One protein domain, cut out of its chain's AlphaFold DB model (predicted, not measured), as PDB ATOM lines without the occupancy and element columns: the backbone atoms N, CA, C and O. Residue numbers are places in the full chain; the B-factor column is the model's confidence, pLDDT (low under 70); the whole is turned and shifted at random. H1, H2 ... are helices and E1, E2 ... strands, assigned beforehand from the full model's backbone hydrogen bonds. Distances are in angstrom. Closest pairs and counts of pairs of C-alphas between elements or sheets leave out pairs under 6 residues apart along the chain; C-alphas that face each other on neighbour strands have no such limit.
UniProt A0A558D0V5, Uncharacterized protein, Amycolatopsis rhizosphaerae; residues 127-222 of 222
ATOM      1  N   VAL A 127     272.535 232.065 180.178       92.62
ATOM      2  CA  VAL A 127     272.410 230.736 180.770       92.62
ATOM      3  C   VAL A 127     271.154 230.640 181.604       92.62
ATOM      4  O   VAL A 127     270.659 231.639 182.121       92.62
ATOM      5  N   LEU A 128     270.677 229.416 181.772       93.38
ATOM      6  CA  LEU A 128     269.594 229.082 182.675       93.38
ATOM      7  C   LEU A 128     270.098 228.146 183.771       93.38
ATOM      8  O   LEU A 128     270.570 227.040 183.497       93.38
ATOM      9  N   TYR A 129     269.904 228.572 185.013       92.81
ATOM     10  CA  TYR A 129     270.029 227.744 186.206       92.81
ATOM     11  C   TYR A 129     268.661 227.181 186.590       92.81
ATOM     12  O   TYR A 129     267.674 227.921 186.593       92.81
ATOM     13  N   VAL A 130     268.593 225.892 186.930       93.50
ATOM     14  CA  VAL A 130     267.343 225.229 187.344       93.50
ATOM     15  C   VAL A 130     267.549 224.480 188.651       93.50
ATOM     16  O   VAL A 130     268.539 223.763 188.808       93.50
ATOM     17  N   TRP A 131     266.578 224.605 189.553       93.31
ATOM     18  CA  TRP A 131     266.510 223.850 190.800       93.31
ATOM     19  C   TRP A 131     265.333 222.886 190.774       93.31
ATOM     20  O   TRP A 131     264.205 223.268 190.443       93.31
ATOM     21  N   LEU A 132     265.602 221.640 191.142       92.50
ATOM     22  CA  LEU A 132     264.668 220.531 191.098       92.50
ATOM     23  C   LEU A 132     264.312 220.059 192.509       92.50
ATOM     24  O   LEU A 132     265.142 219.982 193.409       92.50
ATOM     25  N   HIS A 133     263.058 219.671 192.691       91.62
ATOM     26  CA  HIS A 133     262.605 218.944 193.865       91.62
ATOM     27  C   HIS A 133     261.664 217.835 193.408       91.62
ATOM     28  O   HIS A 133     260.747 218.068 192.624       91.62
ATOM     29  N   GLN A 134     261.943 216.602 193.841       89.12
ATOM     30  CA  GLN A 134     261.198 215.405 193.420       89.12
ATOM     31  C   GLN A 134     261.092 215.259 191.886       89.12
ATOM     32  O   GLN A 134     260.085 214.795 191.362       89.12
ATOM     33  N   GLY A 135     262.136 215.673 191.157       85.69
ATOM     34  CA  GLY A 135     262.187 215.608 189.692       85.69
ATOM     35  C   GLY A 135     261.477 216.751 188.957       85.69
ATOM     36  O   GLY A 135     261.490 216.768 187.728       85.69
ATOM     37  N   TYR A 136     260.900 217.724 189.669       87.25
ATOM     38  CA  TYR A 136     260.229 218.882 189.077       87.25
ATOM     39  C   TYR A 136     260.992 220.172 189.349       87.25
ATOM     40  O   TYR A 136     261.439 220.405 190.470       87.25
ATOM     41  N   ALA A 137     261.083 221.043 188.342       91.19
ATOM     42  CA  ALA A 137     261.612 222.384 188.539       91.19
ATOM     43  C   ALA A 137     260.709 223.177 189.490       91.19
ATOM     44  O   ALA A 137     259.505 223.312 189.239       91.19
ATOM     45  N   TYR A 138     261.301 223.685 190.571       91.75
ATOM     46  CA  TYR A 138     260.648 224.606 191.500       91.75
ATOM     47  C   TYR A 138     261.238 226.012 191.437       91.75
ATOM     48  O   TYR A 138     260.602 226.941 191.919       91.75
ATOM     49  N   ALA A 139     262.421 226.190 190.850       93.69
ATOM     50  CA  ALA A 139     262.972 227.508 190.578       93.69
ATOM     51  C   ALA A 139     263.785 227.506 189.284       93.69
ATOM     52  O   ALA A 139     264.338 226.478 188.876       93.69
ATOM     53  N   GLY A 140     263.868 228.673 188.654       93.69
ATOM     54  CA  GLY A 140     264.663 228.904 187.457       93.69
ATOM     55  C   GLY A 140     265.202 230.328 187.431       93.69
ATOM     56  O   GLY A 140     264.544 231.245 187.912       93.69
ATOM     57  N   ARG A 141     266.397 230.519 186.875       94.12
ATOM     58  CA  ARG A 141     267.038 231.834 186.763       94.12
ATOM     59  C   ARG A 141     267.798 231.935 185.452       94.12
ATOM     60  O   ARG A 141     268.783 231.219 185.269       94.12
ATOM     61  N   TYR A 142     267.369 232.841 184.583       94.00
ATOM     62  CA  TYR A 142     268.163 233.277 183.446       94.00
ATOM     63  C   TYR A 142     269.125 234.368 183.893       94.00
ATOM     64  O   TYR A 142     268.746 235.275 184.638       94.00
ATOM     65  N   ALA A 143     270.370 234.278 183.453       93.56
ATOM     66  CA  ALA A 143     271.392 235.253 183.787       93.56
ATOM     67  C   ALA A 143     272.403 235.405 182.655       93.56
ATOM     68  O   ALA A 143     272.631 234.467 181.885       93.56
ATOM     69  N   PHE A 144     273.053 236.563 182.609       92.38
ATOM     70  CA  PHE A 144     274.293 236.704 181.864       92.38
ATOM     71  C   PHE A 144     275.387 235.860 182.527       92.38
ATOM     72  O   PHE A 144     275.592 235.932 183.739       92.38
ATOM     73  N   ALA A 145     276.074 235.023 181.755       91.06
ATOM     74  CA  ALA A 145     277.069 234.094 182.290       91.06
ATOM     75  C   ALA A 145     278.392 234.784 182.656       91.06
ATOM     76  O   ALA A 145     279.101 234.312 183.540       91.06
ATOM     77  N   ASP A 146     278.719 235.892 181.987       88.31
ATOM     78  CA  ASP A 146     279.928 236.690 182.211       88.31
ATOM     79  C   ASP A 146     279.832 237.540 183.486       88.31
ATOM     80  O   ASP A 146     280.796 237.625 184.245       88.31
ATOM     81  N   THR A 147     278.673 238.151 183.749       86.94
ATOM     82  CA  THR A 147     278.472 239.042 184.906       86.94
ATOM     83  C   THR A 147     277.713 238.391 186.058       86.94
ATOM     84  O   THR A 147     277.759 238.884 187.184       86.94
ATOM     85  N   GLY A 148     276.985 237.305 185.799       88.56
ATOM     86  CA  GLY A 148     276.048 236.718 186.753       88.56
ATOM     87  C   GLY A 148     274.800 237.571 186.998       88.56
ATOM     88  O   GLY A 148     274.059 237.275 187.935       88.56
ATOM     89  N   GLU A 149     274.561 238.620 186.207       89.56
ATOM     90  CA  GLU A 149     273.385 239.492 186.307       89.56
ATOM     91  C   GLU A 149     272.103 238.715 185.970       89.56
ATOM     92  O   GLU A 149     272.044 238.028 184.952       89.56
ATOM     93  N   THR A 150     271.076 238.802 186.826       91.50
ATOM     94  CA  THR A 150     269.776 238.149 186.583       91.50
ATOM     95  C   THR A 150     269.012 238.872 185.479       91.50
ATOM     96  O   THR A 150     268.806 240.081 185.554       91.50
ATOM     97  N   LEU A 151     268.531 238.113 184.498       91.81
ATOM     98  CA  LEU A 151     267.624 238.612 183.467       91.81
ATOM     99  C   LEU A 151     266.178 238.460 183.930       91.81
ATOM    100  O   LEU A 151     265.495 239.448 184.167       91.81
ATOM    101  N   ILE A 152     265.760 237.214 184.142       91.50
ATOM    102  CA  ILE A 152     264.465 236.857 184.714       91.50
ATOM    103  C   ILE A 152     264.620 235.619 185.592       91.50
ATOM    104  O   ILE A 152     265.518 234.793 185.401       91.50
ATOM    105  N   GLN A 153     263.716 235.443 186.542       93.38
ATOM    106  CA  GLN A 153     263.708 234.308 187.452       93.38
ATOM    107  C   GLN A 153     262.294 233.898 187.847       93.38
ATOM    108  O   GLN A 153     261.341 234.659 187.733       93.38
ATOM    109  N   ASN A 154     262.166 232.682 188.347       91.50
ATOM    110  CA  ASN A 154     260.913 232.086 188.766       91.50
ATOM    111  C   ASN A 154     261.142 231.274 190.040       91.50
ATOM    112  O   ASN A 154     262.173 230.608 190.184       91.50
ATOM    113  N   TYR A 155     260.155 231.308 190.934       91.81
ATOM    114  CA  TYR A 155     260.096 230.444 192.103       91.81
ATOM    115  C   TYR A 155     258.668 229.937 192.350       91.81
ATOM    116  O   TYR A 155     257.722 230.711 192.510       91.81
ATOM    117  N   GLN A 156     258.514 228.619 192.455       90.06
ATOM    118  CA  GLN A 156     257.261 227.920 192.714       90.06
ATOM    119  C   GLN A 156     257.239 227.332 194.124       90.06
ATOM    120  O   GLN A 156     257.633 226.186 194.349       90.06
ATOM    121  N   ARG A 157     256.677 228.082 195.081       89.44
ATOM    122  CA  ARG A 157     256.569 227.646 196.486       89.44
ATOM    123  C   ARG A 157     255.950 226.253 196.641       89.44
ATOM    124  O   ARG A 157     256.455 225.462 197.422       89.44
ATOM    125  N   GLY A 158     254.897 225.943 195.882       88.31
ATOM    126  CA  GLY A 158     254.194 224.657 195.973       88.31
ATOM    127  C   GLY A 158     254.990 223.440 195.484       88.31
ATOM    128  O   GLY A 158     254.553 222.316 195.705       88.31
ATOM    129  N   ARG A 159     256.131 223.650 194.816       89.62
ATOM    130  CA  ARG A 159     257.036 222.580 194.374       89.62
ATOM    131  C   ARG A 159     258.374 222.592 195.099       89.62
ATOM    132  O   ARG A 159     259.162 221.678 194.901       89.62
ATOM    133  N   ALA A 160     258.648 223.618 195.896       91.62
ATOM    134  CA  ALA A 160     259.893 223.728 196.632       91.62
ATOM    135  C   ALA A 160     259.943 222.712 197.789       91.62
ATOM    136  O   ALA A 160     258.889 222.282 198.271       91.62
ATOM    137  N   PRO A 161     261.145 222.356 198.277       93.56
ATOM    138  CA  PRO A 161     261.280 221.602 199.515       93.56
ATOM    139  C   PRO A 161     260.520 222.271 200.670       93.56
ATOM    140  O   PRO A 161     260.443 223.499 200.760       93.56
ATOM    141  N   HIS A 162     259.965 221.459 201.570       93.25
ATOM    142  CA  HIS A 162     259.245 221.966 202.736       93.25
ATOM    143  C   HIS A 162     260.141 222.893 203.574       93.25
ATOM    144  O   HIS A 162     261.271 222.534 203.889       93.25
ATOM    145  N   GLY A 163     259.633 224.071 203.945       90.69
ATOM    146  CA  GLY A 163     260.368 225.079 204.723       90.69
ATOM    147  C   GLY A 163     261.297 225.988 203.907       90.69
ATOM    148  O   GLY A 163     261.568 227.100 204.344       90.69
ATOM    149  N   GLN A 164     261.689 225.605 202.683       92.94
ATOM    150  CA  GLN A 164     262.626 226.381 201.852       92.94
ATOM    151  C   GLN A 164     262.152 227.819 201.612       92.94
ATOM    152  O   GLN A 164     262.931 228.765 201.670       92.94
ATOM    153  N   ALA A 165     260.861 227.994 201.323       90.94
ATOM    154  CA  ALA A 165     260.304 229.320 201.082       90.94
ATOM    155  C   ALA A 165     260.325 230.193 202.344       90.94
ATOM    156  O   ALA A 165     260.606 231.384 202.246       90.94
ATOM    157  N   ASP A 166     260.043 229.604 203.505       91.44
ATOM    158  CA  ASP A 166     260.016 230.323 204.778       91.44
ATOM    159  C   ASP A 166     261.431 230.732 205.197       91.44
ATOM    160  O   ASP A 166     261.634 231.857 205.643       91.44
ATOM    161  N   GLU A 167     262.422 229.868 204.962       90.88
ATOM    162  CA  GLU A 167     263.840 230.173 205.167       90.88
ATOM    163  C   GLU A 167     264.309 231.337 204.285       90.88
ATOM    164  O   GLU A 167     264.933 232.275 204.780       90.88
ATOM    165  N   LEU A 168     263.960 231.331 202.994       91.12
ATOM    166  CA  LEU A 168     264.300 232.423 202.074       91.12
ATOM    167  C   LEU A 168     263.639 233.741 202.487       91.12
ATOM    168  O   LEU A 168     264.272 234.794 202.439       91.12
ATOM    169  N   ILE A 169     262.376 233.693 202.918       89.31
ATOM    170  CA  ILE A 169     261.660 234.871 203.421       89.31
ATOM    171  C   ILE A 169     262.325 235.394 204.695       89.31
ATOM    172  O   ILE A 169     262.570 236.594 204.796       89.31
ATOM    173  N   ALA A 170     262.654 234.512 205.640       89.44
ATOM    174  CA  ALA A 170     263.331 234.877 206.880       89.44
ATOM    175  C   ALA A 170     264.721 235.482 206.625       89.44
ATOM    176  O   ALA A 170     265.129 236.402 207.331       89.44
ATOM    177  N   ALA A 171     265.417 235.021 205.583       89.06
ATOM    178  CA  ALA A 171     266.692 235.568 205.122       89.06
ATOM    179  C   ALA A 171     266.558 236.871 204.302       89.06
ATOM    180  O   ALA A 171     267.563 237.439 203.879       89.06
ATOM    181  N   GLY A 172     265.337 237.365 204.070       87.50
ATOM    182  CA  GLY A 172     265.091 238.608 203.335       87.50
ATOM    183  C   GLY A 172     265.159 238.472 201.811       87.50
ATOM    184  O   GLY A 172     265.184 239.478 201.106       87.50
ATOM    185  N   HIS A 173     265.133 237.254 201.266       88.19
ATOM    186  CA  HIS A 173     265.126 236.991 199.819       88.19
ATOM    187  C   HIS A 173     263.728 237.114 199.193       88.19
ATOM    188  O   HIS A 173     263.413 236.463 198.199       88.19
ATOM    189  N   VAL A 174     262.874 237.963 199.763       85.19
ATOM    190  CA  VAL A 174     261.541 238.276 199.249       85.19
ATOM    191  C   VAL A 174     261.495 239.734 198.797       85.19
ATOM    192  O   VAL A 174     262.034 240.615 199.462       85.19
ATOM    193  N   HIS A 175     260.884 240.000 197.647       75.81
ATOM    194  CA  HIS A 175     260.699 241.341 197.092       75.81
ATOM    195  C   HIS A 175     259.229 241.595 196.758       75.81
ATOM    196  O   HIS A 175     258.487 240.676 196.401       75.81
ATOM    197  N   GLY A 176     258.816 242.865 196.845       69.44
ATOM    198  CA  GLY A 176     257.504 243.336 196.397       69.44
ATOM    199  C   GLY A 176     256.345 242.436 196.841       69.44
ATOM    200  O   GLY A 176     256.199 242.125 198.020       69.44
ATOM    201  N   ARG A 177     255.522 241.997 195.881       72.25
ATOM    202  CA  ARG A 177     254.293 241.195 196.063       72.25
ATOM    203  C   ARG A 177     254.547 239.739 196.513       72.25
ATOM    204  O   ARG A 177     253.868 238.824 196.054       72.25
ATOM    205  N   GLY A 178     255.520 239.506 197.393       73.44
ATOM    206  CA  GLY A 178     255.870 238.182 197.914       73.44
ATOM    207  C   GLY A 178     256.724 237.339 196.963       73.44
ATOM    208  O   GLY A 178     256.720 236.113 197.071       73.44
ATOM    209  N   TRP A 179     257.427 237.974 196.023       81.56
ATOM    210  CA  TRP A 179     258.263 237.293 195.036       81.56
ATOM    211  C   TRP A 179     259.549 236.813 195.690       81.56
ATOM    212  O   TRP A 179     260.327 237.616 196.202       81.56
ATOM    213  N   ILE A 180     259.760 235.499 195.682       84.00
ATOM    214  CA  ILE A 180     260.961 234.892 196.247       84.00
ATOM    215  C   ILE A 180     262.054 234.906 195.181       84.00
ATOM    216  O   ILE A 180     261.873 234.379 194.083       84.00
ATOM    217  N   GLN A 181     263.164 235.548 195.516       85.75
ATOM    218  CA  GLN A 181     264.361 235.613 194.695       85.75
ATOM    219  C   GLN A 181     265.046 234.243 194.676       85.75
ATOM    220  O   GLN A 181     264.972 233.475 195.635       85.75
ATOM    221  N   THR A 182     265.760 233.949 193.596       86.88
ATOM    222  CA  THR A 182     266.598 232.742 193.511       86.88
ATOM    223  C   THR A 182     267.923 232.892 194.264       86.88
ATOM    224  O   THR A 182     268.612 231.906 194.522       86.88
ATOM    225  N   THR A 183     268.271 234.114 194.675       85.12
ATOM    226  CA  THR A 183     269.359 234.382 195.620       85.12
ATOM    227  C   THR A 183     269.093 233.675 196.949       85.12
ATOM    228  O   THR A 183     267.997 233.771 197.493       85.12
ATOM    229  N   GLY A 184     270.100 232.973 197.475       84.38
ATOM    230  CA  GLY A 184     269.991 232.208 198.722       84.38
ATOM    231  C   GLY A 184     269.497 230.770 198.545       84.38
ATOM    232  O   GLY A 184     269.517 230.003 199.506       84.38
ATOM    233  N   LEU A 185     269.106 230.369 197.329       90.06
ATOM    234  CA  LEU A 185     268.875 228.960 197.022       90.06
ATOM    235  C   LEU A 185     270.167 228.142 197.135       90.06
ATOM    236  O   LEU A 185     271.265 228.691 196.988       90.06
ATOM    237  N   PRO A 186     270.053 226.818 197.355       89.12
ATOM    238  CA  PRO A 186     271.199 225.927 197.264       89.12
ATOM    239  C   PRO A 186     271.815 225.972 195.860       89.12
ATOM    240  O   PRO A 186     271.384 226.691 194.963       89.12
ATOM    241  N   ARG A 187     272.849 225.174 195.632       90.12
ATOM    242  CA  ARG A 187     273.406 225.000 194.293       90.12
ATOM    243  C   ARG A 187     272.317 224.528 193.301       90.12
ATOM    244  O   ARG A 187     271.558 223.634 193.673       90.12
ATOM    245  N   PRO A 188     272.241 225.074 192.069       91.62
ATOM    246  CA  PRO A 188     271.308 224.575 191.063       91.62
ATOM    247  C   PRO A 188     271.653 223.143 190.650       91.62
ATOM    248  O   PRO A 188     272.814 222.730 190.699       91.62
ATOM    249  N   ASP A 189     270.642 222.403 190.214       90.69
ATOM    250  CA  ASP A 189     270.776 221.017 189.767       90.69
ATOM    251  C   ASP A 189     271.170 220.931 188.292       90.69
ATOM    252  O   ASP A 189     271.880 220.008 187.896       90.69
ATOM    253  N   LEU A 190     270.722 221.893 187.478       90.19
ATOM    254  CA  LEU A 190     270.986 221.937 186.040       90.19
ATOM    255  C   LEU A 190     271.498 223.308 185.602       90.19
ATOM    256  O   LEU A 190     271.115 224.348 186.146       90.19
ATOM    257  N   TYR A 191     272.312 223.276 184.551       90.00
ATOM    258  CA  TYR A 191     272.801 224.440 183.826       90.00
ATOM    259  C   TYR A 191     272.570 224.237 182.331       90.00
ATOM    260  O   TYR A 191     272.906 223.182 181.781       90.00
ATOM    261  N   LEU A 192     272.001 225.243 181.672       89.88
ATOM    262  CA  LEU A 192     271.758 225.230 180.235       89.88
ATOM    263  C   LEU A 192     272.319 226.493 179.597       89.88
ATOM    264  O   LEU A 192     272.070 227.598 180.074       89.88
ATOM    265  N   HIS A 193     273.033 226.314 178.493       90.25
ATOM    266  CA  HIS A 193     273.385 227.410 177.603       90.25
ATOM    267  C   HIS A 193     272.175 227.782 176.750       90.25
ATOM    268  O   HIS A 193     271.585 226.902 176.124       90.25
ATOM    269  N   ILE A 194     271.818 229.064 176.738       90.19
ATOM    270  CA  ILE A 194     270.648 229.568 176.018       90.19
ATOM    271  C   ILE A 194     271.071 230.352 174.782       90.19
ATOM    272  O   ILE A 194     270.537 230.113 173.705       90.19
ATOM    273  N   HIS A 195     272.032 231.264 174.930       90.38
ATOM    274  CA  HIS A 195     272.418 232.189 173.868       90.38
ATOM    275  C   HIS A 195     273.857 232.682 174.023       90.38
ATOM    276  O   HIS A 195     274.377 232.735 175.135       90.38
ATOM    277  N   GLY A 196     274.454 233.133 172.917       87.19
ATOM    278  CA  GLY A 196     275.775 233.758 172.886       87.19
ATOM    279  C   GLY A 196     276.931 232.757 172.883       87.19
ATOM    280  O   GLY A 196     276.749 231.556 172.704       87.19
ATOM    281  N   ASN A 197     278.154 233.260 173.034       84.25
ATOM    282  CA  ASN A 197     279.339 232.408 173.133       84.25
ATOM    283  C   ASN A 197     279.731 232.255 174.600       84.25
ATOM    284  O   ASN A 197     280.179 233.212 175.229       84.25
ATOM    285  N   LEU A 198     279.602 231.041 175.131       79.25
ATOM    286  CA  LEU A 198     280.146 230.703 176.440       79.25
ATOM    287  C   LEU A 198     281.631 230.376 176.337       79.25
ATOM    288  O   LEU A 198     282.016 229.447 175.628       79.25
ATOM    289  N   ASP A 199     282.448 231.079 177.117       73.12
ATOM    290  CA  ASP A 199     283.760 230.560 177.481       73.12
ATOM    291  C   ASP A 199     283.554 229.330 178.390       73.12
ATOM    292  O   ASP A 199     282.889 229.445 179.428       73.12
ATOM    293  N   PRO A 200     284.103 228.149 178.042       58.12
ATOM    294  CA  PRO A 200     284.035 226.959 178.886       58.12
ATOM    295  C   PRO A 200     284.495 227.187 180.337       58.12
ATOM    296  O   PRO A 200     284.028 226.483 181.231       58.12
ATOM    297  N   GLY A 201     285.369 228.170 180.592       58.34
ATOM    298  CA  GLY A 201     285.853 228.524 181.930       58.34
ATOM    299  C   GLY A 201     284.806 229.149 182.863       58.34
ATOM    300  O   GLY A 201     285.027 229.183 184.073       58.34
ATOM    301  N   LEU A 202     283.666 229.609 182.334       65.38
ATOM    302  CA  LEU A 202     282.565 230.198 183.113       65.38
ATOM    303  C   LEU A 202     281.527 229.161 183.573       65.38
ATOM    304  O   LEU A 202     280.638 229.484 184.361       65.38
ATOM    305  N   ILE A 203     281.626 227.910 183.109       65.06
ATOM    306  CA  ILE A 203     280.689 226.848 183.482       65.06
ATOM    307  C   ILE A 203     281.040 226.334 184.886       65.06
ATOM    308  O   ILE A 203     282.162 225.870 185.104       65.06
ATOM    309  N   PRO A 204     280.096 226.324 185.847       67.19
ATOM    310  CA  PRO A 204     280.342 225.736 187.156       67.19
ATOM    311  C   PRO A 204     280.736 224.249 187.024       67.19
ATOM    312  O   PRO A 204     279.906 223.436 186.610       67.19
ATOM    313  N   PRO A 205     281.950 223.834 187.438       61.94
ATOM    314  CA  PRO A 205     282.573 222.563 187.027       61.94
ATOM    315  C   PRO A 205     281.896 221.287 187.552       61.94
ATOM    316  O   PRO A 205     282.362 220.180 187.312       61.94
ATOM    317  N   SER A 206     280.816 221.416 188.318       72.62
ATOM    318  CA  SER A 206     280.127 220.303 188.986       72.62
ATOM    319  C   SER A 206     278.604 220.329 188.808       72.62
ATOM    320  O   SER A 206     277.913 219.552 189.459       72.62
ATOM    321  N   ILE A 207     278.060 221.240 187.986       72.75
ATOM    322  CA  ILE A 207     276.642 221.195 187.598       72.75
ATOM    323  C   ILE A 207     276.550 220.459 186.262       72.75
ATOM    324  O   ILE A 207     277.232 220.858 185.317       72.75
ATOM    325  N   PRO A 208     275.725 219.405 186.157       77.00
ATOM    326  CA  PRO A 208     275.448 218.767 184.882       77.00
ATOM    327  C   PRO A 208     274.936 219.782 183.853       77.00
ATOM    328  O   PRO A 208     273.878 220.393 184.025       77.00
ATOM    329  N   VAL A 209     275.687 219.938 182.761       75.75
ATOM    330  CA  VAL A 209     275.219 220.667 181.582       75.75
ATOM    331  C   VAL A 209     274.234 219.770 180.844       75.75
ATOM    332  O   VAL A 209     274.557 218.632 180.500       75.75
ATOM    333  N   THR A 210     273.026 220.268 180.606       74.00
ATOM    334  CA  THR A 210     271.972 219.528 179.902       74.00
ATOM    335  C   THR A 210     271.409 220.355 178.755       74.00
ATOM    336  O   THR A 210     271.427 221.581 178.783       74.00
ATOM    337  N   THR A 211     270.872 219.684 177.739       66.81
ATOM    338  CA  THR A 211     270.080 220.313 176.668       66.81
ATOM    339  C   THR A 211     268.576 220.207 176.925       66.81
ATOM    340  O   THR A 211     267.769 220.723 176.158       66.81
ATOM    341  N   ARG A 212     268.172 219.525 178.007       65.81
ATOM    342  CA  ARG A 212     266.771 219.298 178.381       65.81
ATOM    343  C   ARG A 212     266.524 219.746 179.816       65.81
ATOM    344  O   ARG A 212     267.173 219.257 180.736       65.81
ATOM    345  N   ARG A 213     265.537 220.626 179.991       71.75
ATOM    346  CA  ARG A 213     265.106 221.168 181.293       71.75
ATOM    347  C   ARG A 213     263.695 220.751 181.729       71.75
ATOM    348  O   ARG A 213     263.339 220.957 182.882       71.75
ATOM    349  N   GLY A 214     262.903 220.156 180.829       66.75
ATOM    350  CA  GLY A 214     261.469 219.925 181.059       66.75
ATOM    351  C   GLY A 214     260.670 221.240 181.152       66.75
ATOM    352  O   GLY A 214     261.237 222.318 180.977       66.75
ATOM    353  N   PRO A 215     259.348 221.194 181.387       70.19
ATOM    354  CA  PRO A 215     258.551 222.406 181.549       70.19
ATOM    355  C   PRO A 215     258.878 223.099 182.880       70.19
ATOM    356  O   PRO A 215     258.675 222.527 183.954       70.19
ATOM    357  N   ILE A 216     259.327 224.355 182.812       80.62
ATOM    358  CA  ILE A 216     259.463 225.232 183.980       80.62
ATOM    359  C   ILE A 216     258.215 226.110 184.021       80.62
ATOM    360  O   ILE A 216     258.056 227.026 183.222       80.62
ATOM    361  N   ALA A 217     257.284 225.763 184.903       75.31
ATOM    362  CA  ALA A 217     256.008 226.458 185.015       75.31
ATOM    363  C   ALA A 217     256.124 227.695 185.919       75.31
ATOM    364  O   ALA A 217     257.062 227.830 186.702       75.31
ATOM    365  N   GLY A 218     255.092 228.539 185.921       76.88
ATOM    366  CA  GLY A 218     254.932 229.646 186.869       76.88
ATOM    367  C   GLY A 218     255.242 231.009 186.268       76.88
ATOM    368  O   GLY A 218     255.449 231.138 185.065       76.88
ATOM    369  N   ILE A 219     255.230 232.023 187.126       78.44
ATOM    370  CA  ILE A 219     255.420 233.413 186.721       78.44
ATOM    371  C   ILE A 219     256.909 233.748 186.790       78.44
ATOM    372  O   ILE A 219     257.572 233.440 187.783       78.44
ATOM    373  N   TRP A 220     257.412 234.355 185.718       81.94
ATOM    374  CA  TRP A 220     258.770 234.869 185.631       81.94
ATOM    375  C   TRP A 220     258.786 236.355 185.966       81.94
ATOM    376  O   TRP A 220     257.889 237.098 185.569       81.94
ATOM    377  N   TYR A 221     259.803 236.761 186.707       80.38
ATOM    378  CA  TYR A 221     259.990 238.115 187.194       80.38
ATOM    379  C   TYR A 221     261.391 238.590 186.840       80.38
ATOM    380  O   TYR A 221     262.344 237.821 186.964       80.38
ATOM    381  N   GLU A 222     261.481 239.842 186.410       78.44
ATOM    382  CA  GLU A 222     262.734 240.563 186.183       78.44
ATOM    383  C   GLU A 222     263.469 240.880 187.493       78.44
ATOM    384  O   GLU A 222     262.790 241.164 188.511       78.44
TER     385      GLU A 222
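Overview. This is residues 127 to 222 of the 222 residues of an uncharacterized protein of Amycolatopsis rhizosphaerae (UniProt A0A558D0V5). Little regular structure: a twisted antiparallel four-stranded sheet, E3 E2 E1 E4, forms the core, with short helix H1 off it and unnamed stretches, residues 171 to 189 and 196 to 222, running round it. Of 96 printed residues, 35 are in named elements, mostly strand, ordered E1 E2 E3 H1 E4. E1 E2 E3 form a meander, each strand the antiparallel neighbour of the one before. It is compact, radius of gyration of the C-alphas 13.2 A, spanning 36 by 27 by 22 A.

Arrangement. E2, residues 136 to 144, bends by 55 degrees at residue 139. It forms hairpins with E1, residues 127 to 133 (N 129 to O 141, 2.9 A), and edge strand E3, residues 150 to 155 (N 142 to O 152, 2.8 A). Edge strand E4, residues 190 to 195, is antiparallel to E1 (N 128 to O 192, 2.9 A). These N and O pairs are within hydrogen-bond range. H1, residues 164 to 170, is not on the sheet; every O i to N i+4 pair in it is within range.

Along the chain. E1, 20.2 A long, begins at C-alpha 127 (272.410, 230.736, 180.770). E2 is 23.8 A long. E4, 16.0 A, ends at C-alpha 195 (272.418, 232.189, 173.868).

Size, cuts and confidence. The printed part has no cut. The H1 to E4 link is long. Residues 176, 200 to 205, 211 to 212 and 214 have pLDDT under 70.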